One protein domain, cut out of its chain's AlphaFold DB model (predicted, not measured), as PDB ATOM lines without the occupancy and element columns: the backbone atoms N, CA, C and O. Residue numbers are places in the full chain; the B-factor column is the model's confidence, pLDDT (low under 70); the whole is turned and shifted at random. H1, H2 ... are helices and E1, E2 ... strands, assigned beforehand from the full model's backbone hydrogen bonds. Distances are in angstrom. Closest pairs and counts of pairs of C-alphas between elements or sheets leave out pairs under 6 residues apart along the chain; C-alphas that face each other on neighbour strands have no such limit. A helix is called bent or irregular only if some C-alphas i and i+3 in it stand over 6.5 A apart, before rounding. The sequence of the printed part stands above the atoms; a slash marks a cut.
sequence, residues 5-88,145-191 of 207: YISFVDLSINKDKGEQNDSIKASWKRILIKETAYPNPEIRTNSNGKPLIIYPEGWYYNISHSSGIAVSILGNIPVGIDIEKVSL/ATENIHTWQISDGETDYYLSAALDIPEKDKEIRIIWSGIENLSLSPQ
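Overview. This is residues 5 to 88 and 145 to 191 of the 207 residues of the protein "ACPS domain-containing protein" of Oceanispirochaeta sp. M1 (UniProt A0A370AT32). Two four-stranded sheets lie partly face to face as a sandwich, and the long helix H1 covers the far face of one of them, the sheet E4, E5, E1, E9. The sheets come closest along one side, where the edge strands E4 and E6 run near each other; at the opposite side E9 and E10 are apart. A small hairpin, E2 and E3, lies off to one side, beside the beginning of E4. The printed part has 131 residues with one named helix and ten named strands, in the order E1, H1, then E2 to E10; the first sheet is mixed, the second sheet, E6, E8, E7, E10, is antiparallel, and the class is mixed, helices and strands. The whole is compact, with a radius of gyration of the C-alphas of 14.7 A, and spans 41 by 39 by 28 A.

Along the chain. E1 is residues 5 to 10 and begins at C-alpha 5, at (154.520, 218.910, 183.635). H1, residues 17 to 36, is 28.7 A long and begins at C-alpha 17, at (143.555, 236.549, 195.297). It is neither bent nor irregular, but only just: C-alphas 25 and 28 are 6.0 A apart. The short strands E2, residues 42 to 45, and E3, residues 51 to 55, follow. E4 is residues 60 to 66, 21.1 A; E5 is residues 69 to 75, 20.3 A; E6 is residues 79 to 85, 21.0 A. After the cut, E7 is residues 149 to 155, 19.6 A, and E8, the longest strand by residues, is residues 160 to 167, 23.4 A. E9 is residues 176 to 181, 16.5 A, and E10, residues 187 to 190, ends at C-alpha 190, at (167.170, 217.345, 193.511).

Arrangement. In the twisted sheet E4, E5, E1, E9, the hairpin E4 and E5 is antiparallel at 167 degrees, with N 64 and O 71 2.9 A apart. E5 and E1 are antiparallel, with N 7 and O 72 2.8 A apart. E1 and E9 are parallel at 21 degrees, with N 179 and O 6 2.8 A apart. H1 is on this sheet at a height of 8.9 A, two layers with the helix on one face, and lies over E5 and E1. On the local plane it runs along the strands, at 25 degrees to E1; the closest C-alphas of H1 and E1 are those of Ile 24 and Val 9, 6.4 A apart. In H1, 14 of 16 O i to N i+4 pairs are within hydrogen-bond range. The other sheet of the sandwich, two sheets face to face, is also twisted, and its strands stand at 16 degrees to those of the first. E6 and E8 are antiparallel, with N 82 and O 164 2.9 A apart. In the hairpin E7 and E8, N 152 and O 163 are 2.8 A apart. E7 and E10 are antiparallel, with N 153 and O 189 2.9 A apart. Between the sheets, the closest C-alphas of E4 and E6 are those of Ser 64 and Asp 82, 5.2 A apart. In the hairpin E2 and E3, N 44 and O 52 are 2.9 A apart; the closest C-alphas of E3 and E4, those of Ile 53 and Tyr 60, are 6.5 A apart.

Size, cuts and confidence. The two C-alphas farthest apart are those of Ala 37 and Leu 88, 45.0 A. Residues 89 to 144 are not printed, and C-alphas 88 and 145 are 24.3 A apart across the cut, which falls in the link E6 to E7. Of the links that are printed whole, none is long; E1 to H1 and E8 to E9 are short, the others tight. The mean pLDDT of the printed part is 88.0, and it is under 70 at residues 48 to 49, 145, 170 to 173, 182 and 184.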
ATOM      1  N   TYR A   5     154.189 217.497 183.623       95.00
ATOM      2  CA  TYR A   5     154.520 218.910 183.635       95.00
ATOM      3  C   TYR A   5     154.371 219.456 185.043       95.00
ATOM      4  O   TYR A   5     153.319 219.282 185.653       95.00
ATOM      5  N   ILE A   6     155.395 220.142 185.540       94.81
ATOM      6  CA  ILE A   6     155.329 220.958 186.749       94.81
ATOM      7  C   ILE A   6     155.478 222.408 186.316       94.81
ATOM      8  O   ILE A   6     156.465 222.762 185.679       94.81
ATOM      9  N   SER A   7     154.515 223.254 186.650       93.69
ATOM     10  CA  SER A   7     154.588 224.679 186.363       93.69
ATOM     11  C   SER A   7     154.596 225.506 187.636       93.69
ATOM     12  O   SER A   7     153.883 225.204 188.593       93.69
ATOM     13  N   PHE A   8     155.391 226.568 187.618       92.81
ATOM     14  CA  PHE A   8     155.523 227.517 188.710       92.81
ATOM     15  C   PHE A   8     154.925 228.863 188.325       92.81
ATOM     16  O   PHE A   8     155.060 229.307 187.185       92.81
ATOM     17  N   VAL A   9     154.289 229.515 189.293       91.44
ATOM     18  CA  VAL A   9     153.706 230.850 189.150       91.44
ATOM     19  C   VAL A   9     154.129 231.698 190.341       91.44
ATOM     20  O   VAL A   9     153.897 231.309 191.490       91.44
ATOM     21  N   ASP A  10     154.716 232.858 190.058       89.25
ATOM     22  CA  ASP A  10     154.963 233.885 191.067       89.25
ATOM     23  C   ASP A  10     153.646 234.577 191.448       89.25
ATOM     24  O   ASP A  10     153.004 235.248 190.636       89.25
ATOM     25  N   LEU A  11     153.226 234.397 192.696       87.56
ATOM     26  CA  LEU A  11     152.033 235.028 193.255       87.56
ATOM     27  C   LEU A  11     152.316 236.417 193.829       87.56
ATOM     28  O   LEU A  11     151.371 237.115 194.181       87.56
ATOM     29  N   SER A  12     153.577 236.833 193.950       82.38
ATOM     30  CA  SER A  12     153.931 238.176 194.418       82.38
ATOM     31  C   SER A  12     153.605 239.262 193.385       82.38
ATOM     32  O   SER A  12     153.354 240.408 193.767       82.38
ATOM     33  N   ILE A  13     153.526 238.887 192.100       81.31
ATOM     34  CA  ILE A  13     153.181 239.778 190.983       81.31
ATOM     35  C   ILE A  13     151.765 240.348 191.153       81.31
ATOM     36  O   ILE A  13     151.559 241.554 191.014       81.31
ATOM     37  N   ASN A  14     150.799 239.497 191.508       80.62
ATOM     38  CA  ASN A  14     149.399 239.884 191.677       80.62
ATOM     39  C   ASN A  14     149.046 239.912 193.162       80.62
ATOM     40  O   ASN A  14     149.120 238.891 193.841       80.62
ATOM     41  N   LYS A  15     148.616 241.063 193.685       76.81
ATOM     42  CA  LYS A  15     148.210 241.178 195.100       76.81
ATOM     43  C   LYS A  15     146.781 240.695 195.354       76.81
ATOM     44  O   LYS A  15     146.445 240.389 196.498       76.81
ATOM     45  N   ASP A  16     145.953 240.635 194.315       90.06
ATOM     46  CA  ASP A  16     144.580 240.152 194.407       90.06
ATOM     47  C   ASP A  16     144.507 238.617 194.340       90.06
ATOM     48  O   ASP A  16     145.137 237.969 193.502       90.06
ATOM     49  N   LYS A  17     143.702 238.013 195.223       84.56
ATOM     50  CA  LYS A  17     143.555 236.549 195.297       84.56
ATOM     51  C   LYS A  17     142.818 235.960 194.091       84.56
ATOM     52  O   LYS A  17     143.036 234.792 193.761       84.56
ATOM     53  N   GLY A  18     141.913 236.714 193.471       86.06
ATOM     54  CA  GLY A  18     141.235 236.313 192.240       86.06
ATOM     55  C   GLY A  18     142.230 236.219 191.090       86.06
ATOM     56  O   GLY A  18     142.363 235.159 190.481       86.06
ATOM     57  N   GLU A  19     143.019 237.273 190.890       86.81
ATOM     58  CA  GLU A  19     144.075 237.321 189.873       86.81
ATOM     59  C   GLU A  19     145.146 236.239 190.077       86.81
ATOM     60  O   GLU A  19     145.590 235.611 189.114       86.81
ATOM     61  N   GLN A  20     145.549 235.967 191.322       87.06
ATOM     62  CA  GLN A  20     146.446 234.851 191.645       87.06
ATOM     63  C   GLN A  20     145.858 233.504 191.203       87.06
ATOM     64  O   GLN A  20     146.526 232.717 190.529       87.06
ATOM     65  N   ASN A  21     144.593 233.239 191.543       86.50
ATOM     66  CA  ASN A  21     143.913 232.005 191.149       86.50
ATOM     67  C   ASN A  21     143.787 231.868 189.628       86.50
ATOM     68  O   ASN A  21     143.914 230.760 189.098       86.50
ATOM     69  N   ASP A  22     143.544 232.969 188.923       88.50
ATOM     70  CA  ASP A  22     143.441 232.970 187.468       88.50
ATOM     71  C   ASP A  22     144.794 232.712 186.801       88.50
ATOM     72  O   ASP A  22     144.859 231.894 185.880       88.50
ATOM     73  N   SER A  23     145.886 233.276 187.325       89.25
ATOM     74  CA  SER A  23     147.251 232.968 186.878       89.25
ATOM     75  C   SER A  23     147.597 231.486 187.058       89.25
ATOM     76  O   SER A  23     148.090 230.845 186.124       89.25
ATOM     77  N   ILE A  24     147.272 230.902 188.218       89.31
ATOM     78  CA  ILE A  24     147.476 229.466 188.474       89.31
ATOM     79  C   ILE A  24     146.665 228.625 187.482       89.31
ATOM     80  O   ILE A  24     147.194 227.692 186.878       89.31
ATOM     81  N   LYS A  25     145.380 228.948 187.276       88.94
ATOM     82  CA  LYS A  25     144.519 228.225 186.326       88.94
ATOM     83  C   LYS A  25     145.024 228.341 184.894       88.94
ATOM     84  O   LYS A  25     144.991 227.357 184.163       88.94
ATOM     85  N   ALA A  26     145.465 229.525 184.481       89.75
ATOM     86  CA  ALA A  26     145.974 229.759 183.136       89.75
ATOM     87  C   ALA A  26     147.240 228.937 182.862       89.75
ATOM     88  O   ALA A  26     147.382 228.395 181.765       89.75
ATOM     89  N   SER A  27     148.119 228.803 183.860       89.81
ATOM     90  CA  SER A  27     149.388 228.076 183.767       89.81
ATOM     91  C   SER A  27     149.215 226.628 183.290       89.81
ATOM     92  O   SER A  27     149.662 226.279 182.196       89.81
ATOM     93  N   TRP A  28     148.491 225.788 184.037       90.81
ATOM     94  CA  TRP A  28     148.320 224.383 183.649       90.81
ATOM     95  C   TRP A  28     147.340 224.190 182.486       90.81
ATOM     96  O   TRP A  28     147.519 223.265 181.691       90.81
ATOM     97  N   LYS A  29     146.327 225.059 182.326       92.00
ATOM     98  CA  LYS A  29     145.384 224.968 181.195       92.00
ATOM     99  C   LYS A  29     146.083 225.148 179.855       92.00
ATOM    100  O   LYS A  29     145.781 224.415 178.919       92.00
ATOM    101  N   ARG A  30     147.025 226.092 179.754       92.06
ATOM    102  CA  ARG A  30     147.816 226.305 178.530       92.06
ATOM    103  C   ARG A  30     148.592 225.047 178.143       92.06
ATOM    104  O   ARG A  30     148.598 224.677 176.972       92.06
ATOM    105  N   ILE A  31     149.181 224.366 179.125       93.38
ATOM    106  CA  ILE A  31     149.896 223.102 178.915       93.38
ATOM    107  C   ILE A  31     148.920 222.015 178.453       93.38
ATOM    108  O   ILE A  31     149.173 221.364 177.444       93.38
ATOM    109  N   LEU A  32     147.773 221.860 179.125       94.56
ATOM    110  CA  LEU A  32     146.756 220.877 178.745       94.56
ATOM    111  C   LEU A  32     146.265 221.087 177.307       94.56
ATOM    112  O   LEU A  32     146.213 220.134 176.532       94.56
ATOM    113  N   ILE A  33     145.937 222.326 176.931       94.56
ATOM    114  CA  ILE A  33     145.485 222.671 175.575       94.56
ATOM    115  C   ILE A  33     146.575 222.336 174.551       94.56
ATOM    116  O   ILE A  33     146.281 221.697 173.542       94.56
ATOM    117  N   LYS A  34     147.836 222.705 174.822       93.00
ATOM    118  CA  LYS A  34     148.980 222.396 173.948       93.00
ATOM    119  C   LYS A  34     149.150 220.890 173.749       93.00
ATOM    120  O   LYS A  34     149.327 220.437 172.625       93.00
ATOM    121  N   GLU A  35     149.068 220.116 174.826       93.25
ATOM    122  CA  GLU A  35     149.281 218.669 174.789       93.25
ATOM    123  C   GLU A  35     148.140 217.896 174.136       93.25
ATOM    124  O   GLU A  35     148.348 216.791 173.635       93.25
ATOM    125  N   THR A  36     146.922 218.422 174.180       92.69
ATOM    126  CA  THR A  36     145.718 217.690 173.761       92.69
ATOM    127  C   THR A  36     145.103 218.221 172.477       92.69
ATOM    128  O   THR A  36     144.233 217.561 171.918       92.69
ATOM    129  N   ALA A  37     145.541 219.398 172.018       92.44
ATOM    130  CA  ALA A  37     144.901 220.175 170.961       92.44
ATOM    131  C   ALA A  37     143.404 220.450 171.224       92.44
ATOM    132  O   ALA A  37     142.656 220.759 170.296       92.44
ATOM    133  N   TYR A  38     142.956 220.355 172.484       92.44
ATOM    134  CA  TYR A  38     141.570 220.579 172.868       92.44
ATOM    135  C   TYR A  38     141.417 221.950 173.542       92.44
ATOM    136  O   TYR A  38     141.848 222.118 174.683       92.44
ATOM    137  N   PRO A  39     140.818 222.951 172.869       90.88
ATOM    138  CA  PRO A  39     140.864 224.343 173.321       90.88
ATOM    139  C   PRO A  39     139.971 224.639 174.532       90.88
ATOM    140  O   PRO A  39     140.223 225.604 175.248       90.88
ATOM    141  N   ASN A  40     138.942 223.820 174.775       92.06
ATOM    142  CA  ASN A  40     137.900 224.089 175.768       92.06
ATOM    143  C   ASN A  40     137.748 222.931 176.770       92.06
ATOM    144  O   ASN A  40     136.689 222.303 176.790       92.06
ATOM    145  N   PRO A  41     138.779 222.609 177.577       92.69
ATOM    146  CA  PRO A  41     138.719 221.489 178.512       92.69
ATOM    147  C   PRO A  41     137.556 221.638 179.498       92.69
ATOM    148  O   PRO A  41     137.356 222.706 180.088       92.69
ATOM    149  N   GLU A  42     136.808 220.554 179.702       93.88
ATOM    150  CA  GLU A  42     135.751 220.513 180.708       93.88
ATOM    151  C   GLU A  42     136.375 220.241 182.073       93.88
ATOM    152  O   GLU A  42     137.036 219.222 182.284       93.88
ATOM    153  N   ILE A  43     136.155 221.162 183.010       91.19
ATOM    154  CA  ILE A  43     136.722 221.103 184.354       91.19
ATOM    155  C   ILE A  43     135.595 221.216 185.372       91.19
ATOM    156  O   ILE A  43     134.749 222.109 185.286       91.19
ATOM    157  N   ARG A  44     135.609 220.334 186.368       90.00
ATOM    158  CA  ARG A  44     134.696 220.364 187.517       90.00
ATOM    159  C   ARG A  44     135.483 220.528 188.804       90.00
ATOM    160  O   ARG A  44     136.693 220.370 188.817       90.00
ATOM    161  N   THR A  45     134.810 220.854 189.894       84.00
ATOM    162  CA  THR A  45     135.386 220.836 191.243       84.00
ATOM    163  C   THR A  45     134.755 219.697 192.014       84.00
ATOM    164  O   THR A  45     133.532 219.563 192.005       84.00
ATOM    165  N   ASN A  46     135.566 218.877 192.680       78.81
ATOM    166  CA  ASN A  46     135.036 217.884 193.605       78.81
ATOM    167  C   ASN A  46     134.562 218.544 194.916       78.81
ATOM    168  O   ASN A  46     134.714 219.753 195.113       78.81
ATOM    169  N   SER A  47     134.011 217.742 195.830       73.69
ATOM    170  CA  SER A  47     133.508 218.194 197.138       73.69
ATOM    171  C   SER A  47     134.560 218.883 198.014       73.69
ATOM    172  O   SER A  47     134.208 219.664 198.888       73.69
ATOM    173  N   ASN A  48     135.844 218.623 197.762       66.31
ATOM    174  CA  ASN A  48     136.969 219.199 198.497       66.31
ATOM    175  C   ASN A  48     137.547 220.436 197.785       66.31
ATOM    176  O   ASN A  48     138.639 220.886 198.120       66.31
ATOM    177  N   GLY A  49     136.868 220.948 196.751       69.25
ATOM    178  CA  GLY A  49     137.339 222.065 195.933       69.25
ATOM    179  C   GLY A  49     138.512 221.716 195.011       69.25
ATOM    180  O   GLY A  49     138.977 222.590 194.279       69.25
ATOM    181  N   LYS A  50     138.977 220.453 194.995       73.50
ATOM    182  CA  LYS A  50     140.029 219.998 194.081       73.50
ATOM    183  C   LYS A  50     139.433 219.936 192.680       73.50
ATOM    184  O   LYS A  50     138.419 219.259 192.472       73.50
ATOM    185  N   PRO A  51     140.024 220.643 191.720       79.56
ATOM    186  CA  PRO A  51     139.441 220.692 190.404       79.56
ATOM    187  C   PRO A  51     139.875 219.440 189.595       79.56
ATOM    188  O   PRO A  51     140.894 218.816 189.889       79.56
ATOM    189  N   LEU A  52     139.012 218.985 188.685       88.75
ATOM    190  CA  LEU A  52     139.037 217.696 187.986       88.75
ATOM    191  C   LEU A  52     138.875 217.935 186.485       88.75
ATOM    192  O   LEU A  52     137.949 218.640 186.084       88.75
ATOM    193  N   ILE A  53     139.740 217.339 185.665       93.62
ATOM    194  CA  ILE A  53     139.596 217.363 184.206       93.62
ATOM    195  C   ILE A  53     138.618 216.250 183.837       93.62
ATOM    196  O   ILE A  53     138.921 215.075 184.017       93.62
ATOM    197  N   ILE A  54     137.433 216.630 183.364       94.75
ATOM    198  CA  ILE A  54     136.432 215.688 182.849       94.75
ATOM    199  C   ILE A  54     136.742 215.363 181.393       94.75
ATOM    200  O   ILE A  54     136.649 214.211 180.986       94.75
ATOM    201  N   TYR A  55     137.162 216.369 180.623       93.44
ATOM    202  CA  TYR A  55     137.572 216.178 179.242       93.44
ATOM    203  C   TYR A  55     138.711 217.138 178.855       93.44
ATOM    204  O   TYR A  55     138.627 218.330 179.172       93.44
ATOM    205  N   PRO A  56     139.752 216.674 178.138       93.31
ATOM    206  CA  PRO A  56     139.951 215.300 177.665       93.31
ATOM    207  C   PRO A  56     140.264 214.329 178.807       93.31
ATOM    208  O   PRO A  56     140.997 214.662 179.736       93.31
ATOM    209  N   GLU A  57     139.695 213.128 178.724       92.31
ATOM    210  CA  GLU A  57     139.873 212.083 179.733       92.31
ATOM    211  C   GLU A  57     141.339 211.637 179.859       92.31
ATOM    212  O   GLU A  57     142.163 211.820 178.957       92.31
ATOM    213  N   GLY A  58     141.670 211.029 181.000       91.69
ATOM    214  CA  GLY A  58     143.003 210.482 181.263       91.69
ATOM    215  C   GLY A  58     144.055 211.519 181.662       91.69
ATOM    216  O   GLY A  58     145.225 211.164 181.788       91.69
ATOM    217  N   TRP A  59     143.660 212.775 181.883       94.38
ATOM    218  CA  TRP A  59     144.521 213.826 182.420       94.38
ATOM    219  C   TRP A  59     144.183 214.146 183.867       94.38
ATOM    220  O   TRP A  59     143.024 214.269 184.254       94.38
ATOM    221  N   TYR A  60     145.227 214.339 184.660       93.88
ATOM    222  CA  TYR A  60     145.137 214.597 186.086       93.88
ATOM    223  C   TYR A  60     146.018 215.773 186.433       93.88
ATOM    224  O   TYR A  60     147.068 215.991 185.823       93.88
ATOM    225  N   TYR A  61     145.602 216.513 187.448       93.38
ATOM    226  CA  TYR A  61     146.370 217.639 187.919       93.38
ATOM    227  C   TYR A  61     146.173 217.878 189.407       93.38
ATOM    228  O   TYR A  61     145.204 217.433 190.035       93.38
ATOM    229  N   ASN A  62     147.129 218.595 189.976       94.69
ATOM    230  CA  ASN A  62     147.100 219.015 191.361       94.69
ATOM    231  C   ASN A  62     147.863 220.334 191.521       94.69
ATOM    232  O   ASN A  62     148.674 220.695 190.673       94.69
ATOM    233  N   ILE A  63     147.548 221.083 192.572       94.06
ATOM    234  CA  ILE A  63     148.090 222.417 192.824       94.06
ATOM    235  C   ILE A  63     148.540 222.452 194.284       94.06
ATOM    236  O   ILE A  63     147.869 221.889 195.153       94.06
ATOM    237  N   SER A  64     149.648 223.131 194.549       94.75
ATOM    238  CA  SER A  64     150.038 223.560 195.888       94.75
ATOM    239  C   SER A  64     150.605 224.975 195.823       94.75
ATOM    240  O   SER A  64     150.981 225.449 194.754       94.75
ATOM    241  N   HIS A  65     150.637 225.683 196.941       93.69
ATOM    242  CA  HIS A  65     151.254 227.000 197.009       93.69
ATOM    243  C   HIS A  65     151.809 227.251 198.406       93.69
ATOM    244  O   HIS A  65     151.189 226.890 199.405       93.69
ATOM    245  N   SER A  66     152.944 227.933 198.496       93.50
ATOM    246  CA  SER A  66     153.520 228.339 199.773       93.50
ATOM    247  C   SER A  66     154.276 229.648 199.602       93.50
ATOM    248  O   SER A  66     155.097 229.790 198.702       93.50
ATOM    249  N   SER A  67     153.955 230.616 200.465       88.12
ATOM    250  CA  SER A  67     154.641 231.911 200.603       88.12
ATOM    251  C   SER A  67     155.055 232.583 199.284       88.12
ATOM    252  O   SER A  67     156.232 232.813 199.049       88.12
ATOM    253  N   GLY A  68     154.083 232.935 198.442       88.69
ATOM    254  CA  GLY A  68     154.338 233.691 197.209       88.69
ATOM    255  C   GLY A  68     154.620 232.836 195.974       88.69
ATOM    256  O   GLY A  68     154.623 233.377 194.879       88.69
ATOM    257  N   ILE A  69     154.759 231.516 196.108       91.44
ATOM    258  CA  ILE A  69     154.917 230.606 194.968       91.44
ATOM    259  C   ILE A  69     153.716 229.670 194.900       91.44
ATOM    260  O   ILE A  69     153.351 229.051 195.902       91.44
ATOM    261  N   ALA A  70     153.132 229.521 193.714       93.50
ATOM    262  CA  ALA A  70     152.251 228.406 193.391       93.50
ATOM    263  C   ALA A  70     152.940 227.432 192.442       93.50
ATOM    264  O   ALA A  70     153.655 227.827 191.523       93.50
ATOM    265  N   VAL A  71     152.658 226.152 192.646       94.88
ATOM    266  CA  VAL A  71     153.046 225.057 191.768       94.88
ATOM    267  C   VAL A  71     151.808 224.306 191.314       94.88
ATOM    268  O   VAL A  71     150.869 224.091 192.082       94.88
ATOM    269  N   SER A  72     151.812 223.863 190.067       95.06
ATOM    270  CA  SER A  72     150.833 222.900 189.585       95.06
ATOM    271  C   SER A  72     151.516 221.765 188.850       95.06
ATOM    272  O   SER A  72     152.543 221.967 188.211       95.06
ATOM    273  N   ILE A  73     150.954 220.569 188.969       95.50
ATOM    274  CA  ILE A  73     151.397 219.372 188.262       95.50
ATOM    275  C   ILE A  73     150.288 218.916 187.325       95.50
ATOM    276  O   ILE A  73     149.124 218.928 187.718       95.50
ATOM    277  N   LEU A  74     150.641 218.510 186.111       95.44
ATOM    278  CA  LEU A  74     149.733 217.984 185.097       95.44
ATOM    279  C   LEU A  74     150.355 216.733 184.475       95.44
ATOM    280  O   LEU A  74     151.493 216.765 184.011       95.44
ATOM    281  N   GLY A  75     149.608 215.636 184.418       93.94
ATOM    282  CA  GLY A  75     150.079 214.396 183.812       93.94
ATOM    283  C   GLY A  75     148.949 213.570 183.217       93.94
ATOM    284  O   GLY A  75     147.791 213.706 183.601       93.94
ATOM    285  N   ASN A  76     149.299 212.668 182.299       92.75
ATOM    286  CA  ASN A  76     148.374 211.669 181.755       92.75
ATOM    287  C   ASN A  76     148.287 210.389 182.626       92.75
ATOM    288  O   ASN A  76     148.063 209.292 182.121       92.75
ATOM    289  N   ILE A  77     148.574 210.540 183.919       92.31
ATOM    290  CA  ILE A  77     148.496 209.559 185.011       92.31
ATOM    291  C   ILE A  77     148.094 210.321 186.277       92.31
ATOM    292  O   ILE A  77     148.315 211.538 186.311       92.31
ATOM    293  N   PRO A  78     147.570 209.661 187.321       93.50
ATOM    294  CA  PRO A  78     147.355 210.319 188.600       93.50
ATOM    295  C   PRO A  78     148.650 210.965 189.118       93.50
ATOM    296  O   PRO A  78     149.732 210.376 189.075       93.50
ATOM    297  N   VAL A  79     148.527 212.210 189.587       94.44
ATOM    298  CA  VAL A  79     149.636 213.028 190.101       94.44
ATOM    299  C   VAL A  79     149.224 213.794 191.361       94.44
ATOM    300  O   VAL A  79     148.064 214.189 191.522       94.44
ATOM    301  N   GLY A  80     150.191 214.042 192.242       95.12
ATOM    302  CA  GLY A  80     150.083 214.915 193.409       95.12
ATOM    303  C   GLY A  80     151.325 215.791 193.544       95.12
ATOM    304  O   GLY A  80     152.418 215.375 193.166       95.12
ATOM    305  N   ILE A  81     151.172 217.013 194.049       96.50
ATOM    306  CA  ILE A  81     152.282 217.952 194.238       96.50
ATOM    307  C   ILE A  81     152.121 218.709 195.545       96.50
ATOM    308  O   ILE A  81     151.014 219.094 195.929       96.50
ATOM    309  N   ASP A  82     153.233 218.955 196.220       97.62
ATOM    310  CA  ASP A  82     153.256 219.822 197.382       97.62
ATOM    311  C   ASP A  82     154.508 220.688 197.450       97.62
ATOM    312  O   ASP A  82     155.593 220.214 197.122       97.62
ATOM    313  N   ILE A  83     154.348 221.944 197.872       96.88
ATOM    314  CA  ILE A  83     155.441 222.888 198.095       96.88
ATOM    315  C   ILE A  83     155.298 223.509 199.477       96.88
ATOM    316  O   ILE A  83     154.213 223.959 199.835       96.88
ATOM    317  N   GLU A  84     156.399 223.608 200.219       97.31
ATOM    318  CA  GLU A  84     156.418 224.275 201.517       97.31
ATOM    319  C   GLU A  84     157.654 225.139 201.734       97.31
ATOM    320  O   GLU A  84     158.786 224.692 201.537       97.31
ATOM    321  N   LYS A  85     157.430 226.368 202.213       95.69
ATOM    322  CA  LYS A  85     158.485 227.264 202.690       95.69
ATOM    323  C   LYS A  85     159.083 226.726 203.984       95.69
ATOM    324  O   LYS A  85     158.374 226.503 204.970       95.69
ATOM    325  N   VAL A  86     160.408 226.632 204.022       94.62
ATOM    326  CA  VAL A  86     161.141 226.313 205.244       94.62
ATOM    327  C   VAL A  86     161.017 227.484 206.219       94.62
ATOM    328  O   VAL A  86     161.404 228.614 205.927       94.62
ATOM    329  N   SER A  87     160.482 227.212 207.409       92.69
ATOM    330  CA  SER A  87     160.367 228.183 208.495       92.69
ATOM    331  C   SER A  87     161.000 227.637 209.763       92.69
ATOM    332  O   SER A  87     160.627 226.578 210.259       92.69
ATOM    333  N   LEU A  88     161.914 228.413 210.345       88.38
ATOM    334  CA  LEU A  88     162.532 228.084 211.632       88.38
ATOM    335  C   LEU A  88     161.577 228.271 212.821       88.38
ATOM    336  O   LEU A  88     161.878 227.822 213.920       88.38
ATOM    337  N   ALA A 145     164.020 207.701 199.557       65.50
ATOM    338  CA  ALA A 145     163.661 207.923 198.161       65.50
ATOM    339  C   ALA A 145     162.789 206.764 197.649       65.50
ATOM    340  O   ALA A 145     163.098 205.596 197.894       65.50
ATOM    341  N   THR A 146     161.722 207.088 196.926       73.44
ATOM    342  CA  THR A 146     160.925 206.105 196.188       73.44
ATOM    343  C   THR A 146     160.910 206.498 194.721       73.44
ATOM    344  O   THR A 146     161.107 207.662 194.384       73.44
ATOM    345  N   GLU A 147     160.678 205.535 193.836       76.94
ATOM    346  CA  GLU A 147     160.637 205.798 192.390       76.94
ATOM    347  C   GLU A 147     159.479 206.728 192.009       76.94
ATOM    348  O   GLU A 147     159.581 207.474 191.042       76.94
ATOM    349  N   ASN A 148     158.423 206.737 192.825       87.19
ATOM    350  CA  ASN A 148     157.165 207.427 192.561       87.19
ATOM    351  C   ASN A 148     157.103 208.824 193.188       87.19
ATOM    352  O   ASN A 148     156.101 209.517 193.016       87.19
ATOM    353  N   ILE A 149     158.130 209.229 193.940       89.31
ATOM    354  CA  ILE A 149     158.220 210.550 194.559       89.31
ATOM    355  C   ILE A 149     159.528 211.222 194.176       89.31
ATOM    356  O   ILE A 149     160.617 210.720 194.436       89.31
ATOM    357  N   HIS A 150     159.402 212.424 193.632       90.31
ATOM    358  CA  HIS A 150     160.516 213.253 193.213       90.31
ATOM    359  C   HIS A 150     160.545 214.519 194.055       90.31
ATOM    360  O   HIS A 150     159.544 215.231 194.127       90.31
ATOM    361  N   THR A 151     161.680 214.780 194.705       91.88
ATOM    362  CA  THR A 151     161.810 215.884 195.662       91.88
ATOM    363  C   THR A 151     162.923 216.838 195.253       91.88
ATOM    364  O   THR A 151     164.043 216.413 194.962       91.88
ATOM    365  N   TRP A 152     162.642 218.135 195.307       93.25
ATOM    366  CA  TRP A 152     163.604 219.204 195.071       93.25
ATOM    367  C   TRP A 152     163.620 220.164 196.255       93.25
ATOM    368  O   TRP A 152     162.572 220.537 196.781       93.25
ATOM    369  N   GLN A 153     164.814 220.596 196.647       93.75
ATOM    370  CA  GLN A 153     164.962 221.850 197.371       93.75
ATOM    371  C   GLN A 153     164.939 222.969 196.335       93.75
ATOM    372  O   GLN A 153     165.627 222.891 195.313       93.75
ATOM    373  N   ILE A 154     164.148 223.994 196.610       92.19
ATOM    374  CA  ILE A 154     164.040 225.191 195.788       92.19
ATOM    375  C   ILE A 154     164.554 226.364 196.611       92.19
ATOM    376  O   ILE A 154     164.223 226.462 197.790       92.19
ATOM    377  N   SER A 155     165.353 227.242 196.016       90.56
ATOM    378  CA  SER A 155     165.855 228.431 196.706       90.56
ATOM    379  C   SER A 155     165.919 229.629 195.768       90.56
ATOM    380  O   SER A 155     166.409 229.489 194.646       90.56
ATOM    381  N   ASP A 156     165.459 230.789 196.239       85.19
ATOM    382  CA  ASP A 156     165.669 232.102 195.598       85.19
ATOM    383  C   ASP A 156     166.924 232.824 196.137       85.19
ATOM    384  O   ASP A 156     167.182 233.975 195.794       85.19
ATOM    385  N   GLY A 157     167.713 232.152 196.987       84.88
ATOM    386  CA  GLY A 157     168.881 232.716 197.669       84.88
ATOM    387  C   GLY A 157     168.574 233.346 199.031       84.88
ATOM    388  O   GLY A 157     169.481 233.466 199.854       84.88
ATOM    389  N   GLU A 158     167.312 233.676 199.316       85.69
ATOM    390  CA  GLU A 158     166.864 234.221 200.606       85.69
ATOM    391  C   GLU A 158     165.992 233.229 201.386       85.69
ATOM    392  O   GLU A 158     166.072 233.121 202.613       85.69
ATOM    393  N   THR A 159     165.142 232.495 200.675       88.62
ATOM    394  CA  THR A 159     164.171 231.546 201.200       88.62
ATOM    395  C   THR A 159     164.365 230.175 200.563       88.62
ATOM    396  O   THR A 159     164.379 230.022 199.345       88.62
ATOM    397  N   ASP A 160     164.415 229.154 201.418       93.50
ATOM    398  CA  ASP A 160     164.357 227.756 201.004       93.50
ATOM    399  C   ASP A 160     162.909 227.238 201.011       93.50
ATOM    400  O   ASP A 160     162.135 227.494 201.939       93.50
ATOM    401  N   TYR A 161     162.584 226.419 200.017       95.19
ATOM    402  CA  TYR A 161     161.363 225.631 199.923       95.19
ATOM    403  C   TYR A 161     161.713 224.167 199.655       95.19
ATOM    404  O   TYR A 161     162.763 223.849 199.093       95.19
ATOM    405  N   TYR A 162     160.801 223.272 200.012       96.12
ATOM    406  CA  TYR A 162     160.797 221.900 199.516       96.12
ATOM    407  C   TYR A 162     159.602 221.701 198.597       96.12
ATOM    408  O   TYR A 162     158.505 222.152 198.913       96.12
ATOM    409  N   LEU A 163     159.828 221.036 197.469       96.12
ATOM    410  CA  LEU A 163     158.815 220.624 196.508       96.12
ATOM    411  C   LEU A 163     158.873 219.112 196.354       96.12
ATOM    412  O   LEU A 163     159.941 218.578 196.066       96.12
ATOM    413  N   SER A 164     157.728 218.448 196.452       95.44
ATOM    414  CA  SER A 164     157.595 217.029 196.132       95.44
ATOM    415  C   SER A 164     156.508 216.802 195.090       95.44
ATOM    416  O   SER A 164     155.413 217.350 195.197       95.44
ATOM    417  N   ALA A 165     156.799 215.959 194.104       94.50
ATOM    418  CA  ALA A 165     155.848 215.459 193.120       94.50
ATOM    419  C   ALA A 165     155.688 213.947 193.291       94.50
ATOM    420  O   ALA A 165     156.671 213.214 193.212       94.50
ATOM    421  N   ALA A 166     154.456 213.491 193.512       93.75
ATOM    422  CA  ALA A 166     154.090 212.084 193.585       93.75
ATOM    423  C   ALA A 166     153.371 211.666 192.299       93.75
ATOM    424  O   ALA A 166     152.417 212.322 191.870       93.75
ATOM    425  N   LEU A 167     153.827 210.585 191.682       92.50
ATOM    426  CA  LEU A 167     153.331 210.080 190.410       92.50
ATOM    427  C   LEU A 167     152.839 208.646 190.618       92.50
ATOM    428  O   LEU A 167     153.565 207.814 191.157       92.50
ATOM    429  N   ASP A 168     151.627 208.335 190.160       91.12
ATOM    430  CA  ASP A 168     151.156 206.946 190.085       91.12
ATOM    431  C   ASP A 168     151.740 206.281 188.834       91.12
ATOM    432  O   ASP A 168     151.075 206.087 187.814       91.12
ATOM    433  N   ILE A 169     153.055 206.061 188.876       78.25
ATOM    434  CA  ILE A 169     153.796 205.377 187.826       78.25
ATOM    435  C   ILE A 169     153.997 203.902 188.193       78.25
ATOM    436  O   ILE A 169     154.448 203.594 189.298       78.25
ATOM    437  N   PRO A 170     153.734 202.986 187.247       58.88
ATOM    438  CA  PRO A 170     154.234 201.618 187.311       58.88
ATOM    439  C   PRO A 170     155.679 201.488 186.785       58.88
ATOM    440  O   PRO A 170     156.274 200.424 186.921       58.88
ATOM    441  N   GLU A 171     156.241 202.538 186.167       54.41
ATOM    442  CA  GLU A 171     157.523 202.510 185.446       54.41
ATOM    443  C   GLU A 171     158.447 203.680 185.820       54.41
ATOM    444  O   GLU A 171     158.009 204.812 186.013       54.41
ATOM    445  N   LYS A 172     159.750 203.397 185.842       58.03
ATOM    446  CA  LYS A 172     160.806 204.151 186.535       58.03
ATOM    447  C   LYS A 172     161.302 205.431 185.835       58.03
ATOM    448  O   LYS A 172     162.016 206.215 186.452       58.03
ATOM    449  N   ASP A 173     160.915 205.663 184.576       65.50
ATOM    450  CA  ASP A 173     161.583 206.626 183.675       65.50
ATOM    451  C   ASP A 173     160.642 207.675 183.045       65.50
ATOM    452  O   ASP A 173     160.813 208.087 181.893       65.50
ATOM    453  N   LYS A 174     159.613 208.129 183.771       76.62
ATOM    454  CA  LYS A 174     158.733 209.182 183.245       76.62
ATOM    455  C   LYS A 174     159.439 210.540 183.226       76.62
ATOM    456  O   LYS A 174     159.902 211.029 184.250       76.62
ATOM    457  N   GLU A 175     159.476 211.171 182.055       86.19
ATOM    458  CA  GLU A 175     160.030 212.516 181.884       86.19
ATOM    459  C   GLU A 175     159.208 213.553 182.672       86.19
ATOM    460  O   GLU A 175     157.982 213.621 182.525       86.19
ATOM    461  N   ILE A 176     159.886 214.374 183.479       87.81
ATOM    462  CA  ILE A 176     159.299 215.521 184.183       87.81
ATOM    463  C   ILE A 176     159.841 216.802 183.559       87.81
ATOM    464  O   ILE A 176     161.048 217.035 183.575       87.81
ATOM    465  N   ARG A 177     158.940 217.643 183.050       91.12
ATOM    466  CA  ARG A 177     159.248 218.957 182.480       91.12
ATOM    467  C   ARG A 177     158.832 220.053 183.439       91.12
ATOM    468  O   ARG A 177     157.683 220.093 183.875       91.12
ATOM    469  N   ILE A 178     159.757 220.956 183.735       89.44
ATOM    470  CA  ILE A 178     159.524 222.092 184.624       89.44
ATOM    471  C   ILE A 178     159.358 223.360 183.787       89.44
ATOM    472  O   ILE A 178     160.164 223.630 182.904       89.44
ATOM    473  N   ILE A 179     158.302 224.126 184.058       89.06
ATOM    474  CA  ILE A 179     157.949 225.349 183.334       89.06
ATOM    475  C   ILE A 179     157.868 226.513 184.323       89.06
ATOM    476  O   ILE A 179     157.112 226.472 185.294       89.06
ATOM    477  N   TRP A 180     158.604 227.581 184.035       85.00
ATOM    478  CA  TRP A 180     158.612 228.809 184.827       85.00
ATOM    479  C   TRP A 180     157.656 229.843 184.233       85.00
ATOM    480  O   TRP A 180     157.579 230.010 183.017       85.00
ATOM    481  N   SER A 181     156.909 230.558 185.073       77.44
ATOM    482  CA  SER A 181     156.097 231.704 184.653       77.44
ATOM    483  C   SER A 181     156.267 232.851 185.643       77.44
ATOM    484  O   SER A 181     155.746 232.797 186.756       77.44
ATOM    485  N   GLY A 182     157.001 233.884 185.221       69.19
ATOM    486  CA  GLY A 182     157.258 235.075 186.037       69.19
ATOM    487  C   GLY A 182     158.268 234.867 187.165       69.19
ATOM    488  O   GLY A 182     158.271 235.648 188.102       69.19
ATOM    489  N   ILE A 183     159.104 233.824 187.096       74.25
ATOM    490  CA  ILE A 183     160.146 233.557 188.091       74.25
ATOM    491  C   ILE A 183     161.493 233.459 187.382       74.25
ATOM    492  O   ILE A 183     161.673 232.593 186.528       74.25
ATOM    493  N   GLU A 184     162.426 234.335 187.749       69.31
ATOM    494  CA  GLU A 184     163.715 234.462 187.059       69.31
ATOM    495  C   GLU A 184     164.897 233.865 187.844       69.31
ATOM    496  O   GLU A 184     165.921 233.570 187.241       69.31
ATOM    497  N   ASN A 185     164.762 233.617 189.159       74.56
ATOM    498  CA  ASN A 185     165.908 233.323 190.040       74.56
ATOM    499  C   ASN A 185     165.730 232.117 190.991       74.56
ATOM    500  O   ASN A 185     166.315 232.105 192.071       74.56
ATOM    501  N   LEU A 186     164.938 231.098 190.637       81.19
ATOM    502  CA  LEU A 186     164.832 229.890 191.471       81.19
ATOM    503  C   LEU A 186     165.846 228.821 191.060       81.19
ATOM    504  O   LEU A 186     165.857 228.344 189.928       81.19
ATOM    505  N   SER A 187     166.659 228.398 192.023       86.31
ATOM    506  CA  SER A 187     167.546 227.242 191.900       86.31
ATOM    507  C   SER A 187     166.839 225.973 192.367       86.31
ATOM    508  O   SER A 187     166.181 225.973 193.409       86.31
ATOM    509  N   LEU A 188     166.948 224.890 191.590       88.75
ATOM    510  CA  LEU A 188     166.326 223.599 191.894       88.75
ATOM    511  C   LEU A 188     167.404 222.546 192.100       88.75
ATOM    512  O   LEU A 188     168.137 222.203 191.179       88.75
ATOM    513  N   SER A 189     167.460 222.010 193.313       89.19
ATOM    514  CA  SER A 189     168.423 220.984 193.706       89.19
ATOM    515  C   SER A 189     167.686 219.684 194.035       89.19
ATOM    516  O   SER A 189     167.014 219.625 195.074       89.19
ATOM    517  N   PRO A 190     167.771 218.636 193.192       87.81
ATOM    518  CA  PRO A 190     167.170 217.345 193.511       87.81
ATOM    519  C   PRO A 190     167.720 216.795 194.828       87.81
ATOM    520  O   PRO A 190     168.909 216.909 195.122       87.81
ATOM    521  N   GLN A 191     166.832 216.223 195.633       84.81
ATOM    522  CA  GLN A 191     167.164 215.646 196.941       84.81
ATOM    523  C   GLN A 191     167.353 214.129 196.872       84.81
ATOM    524  O   GLN A 191     167.841 213.523 197.823       84.81
TER     525      GLN A 191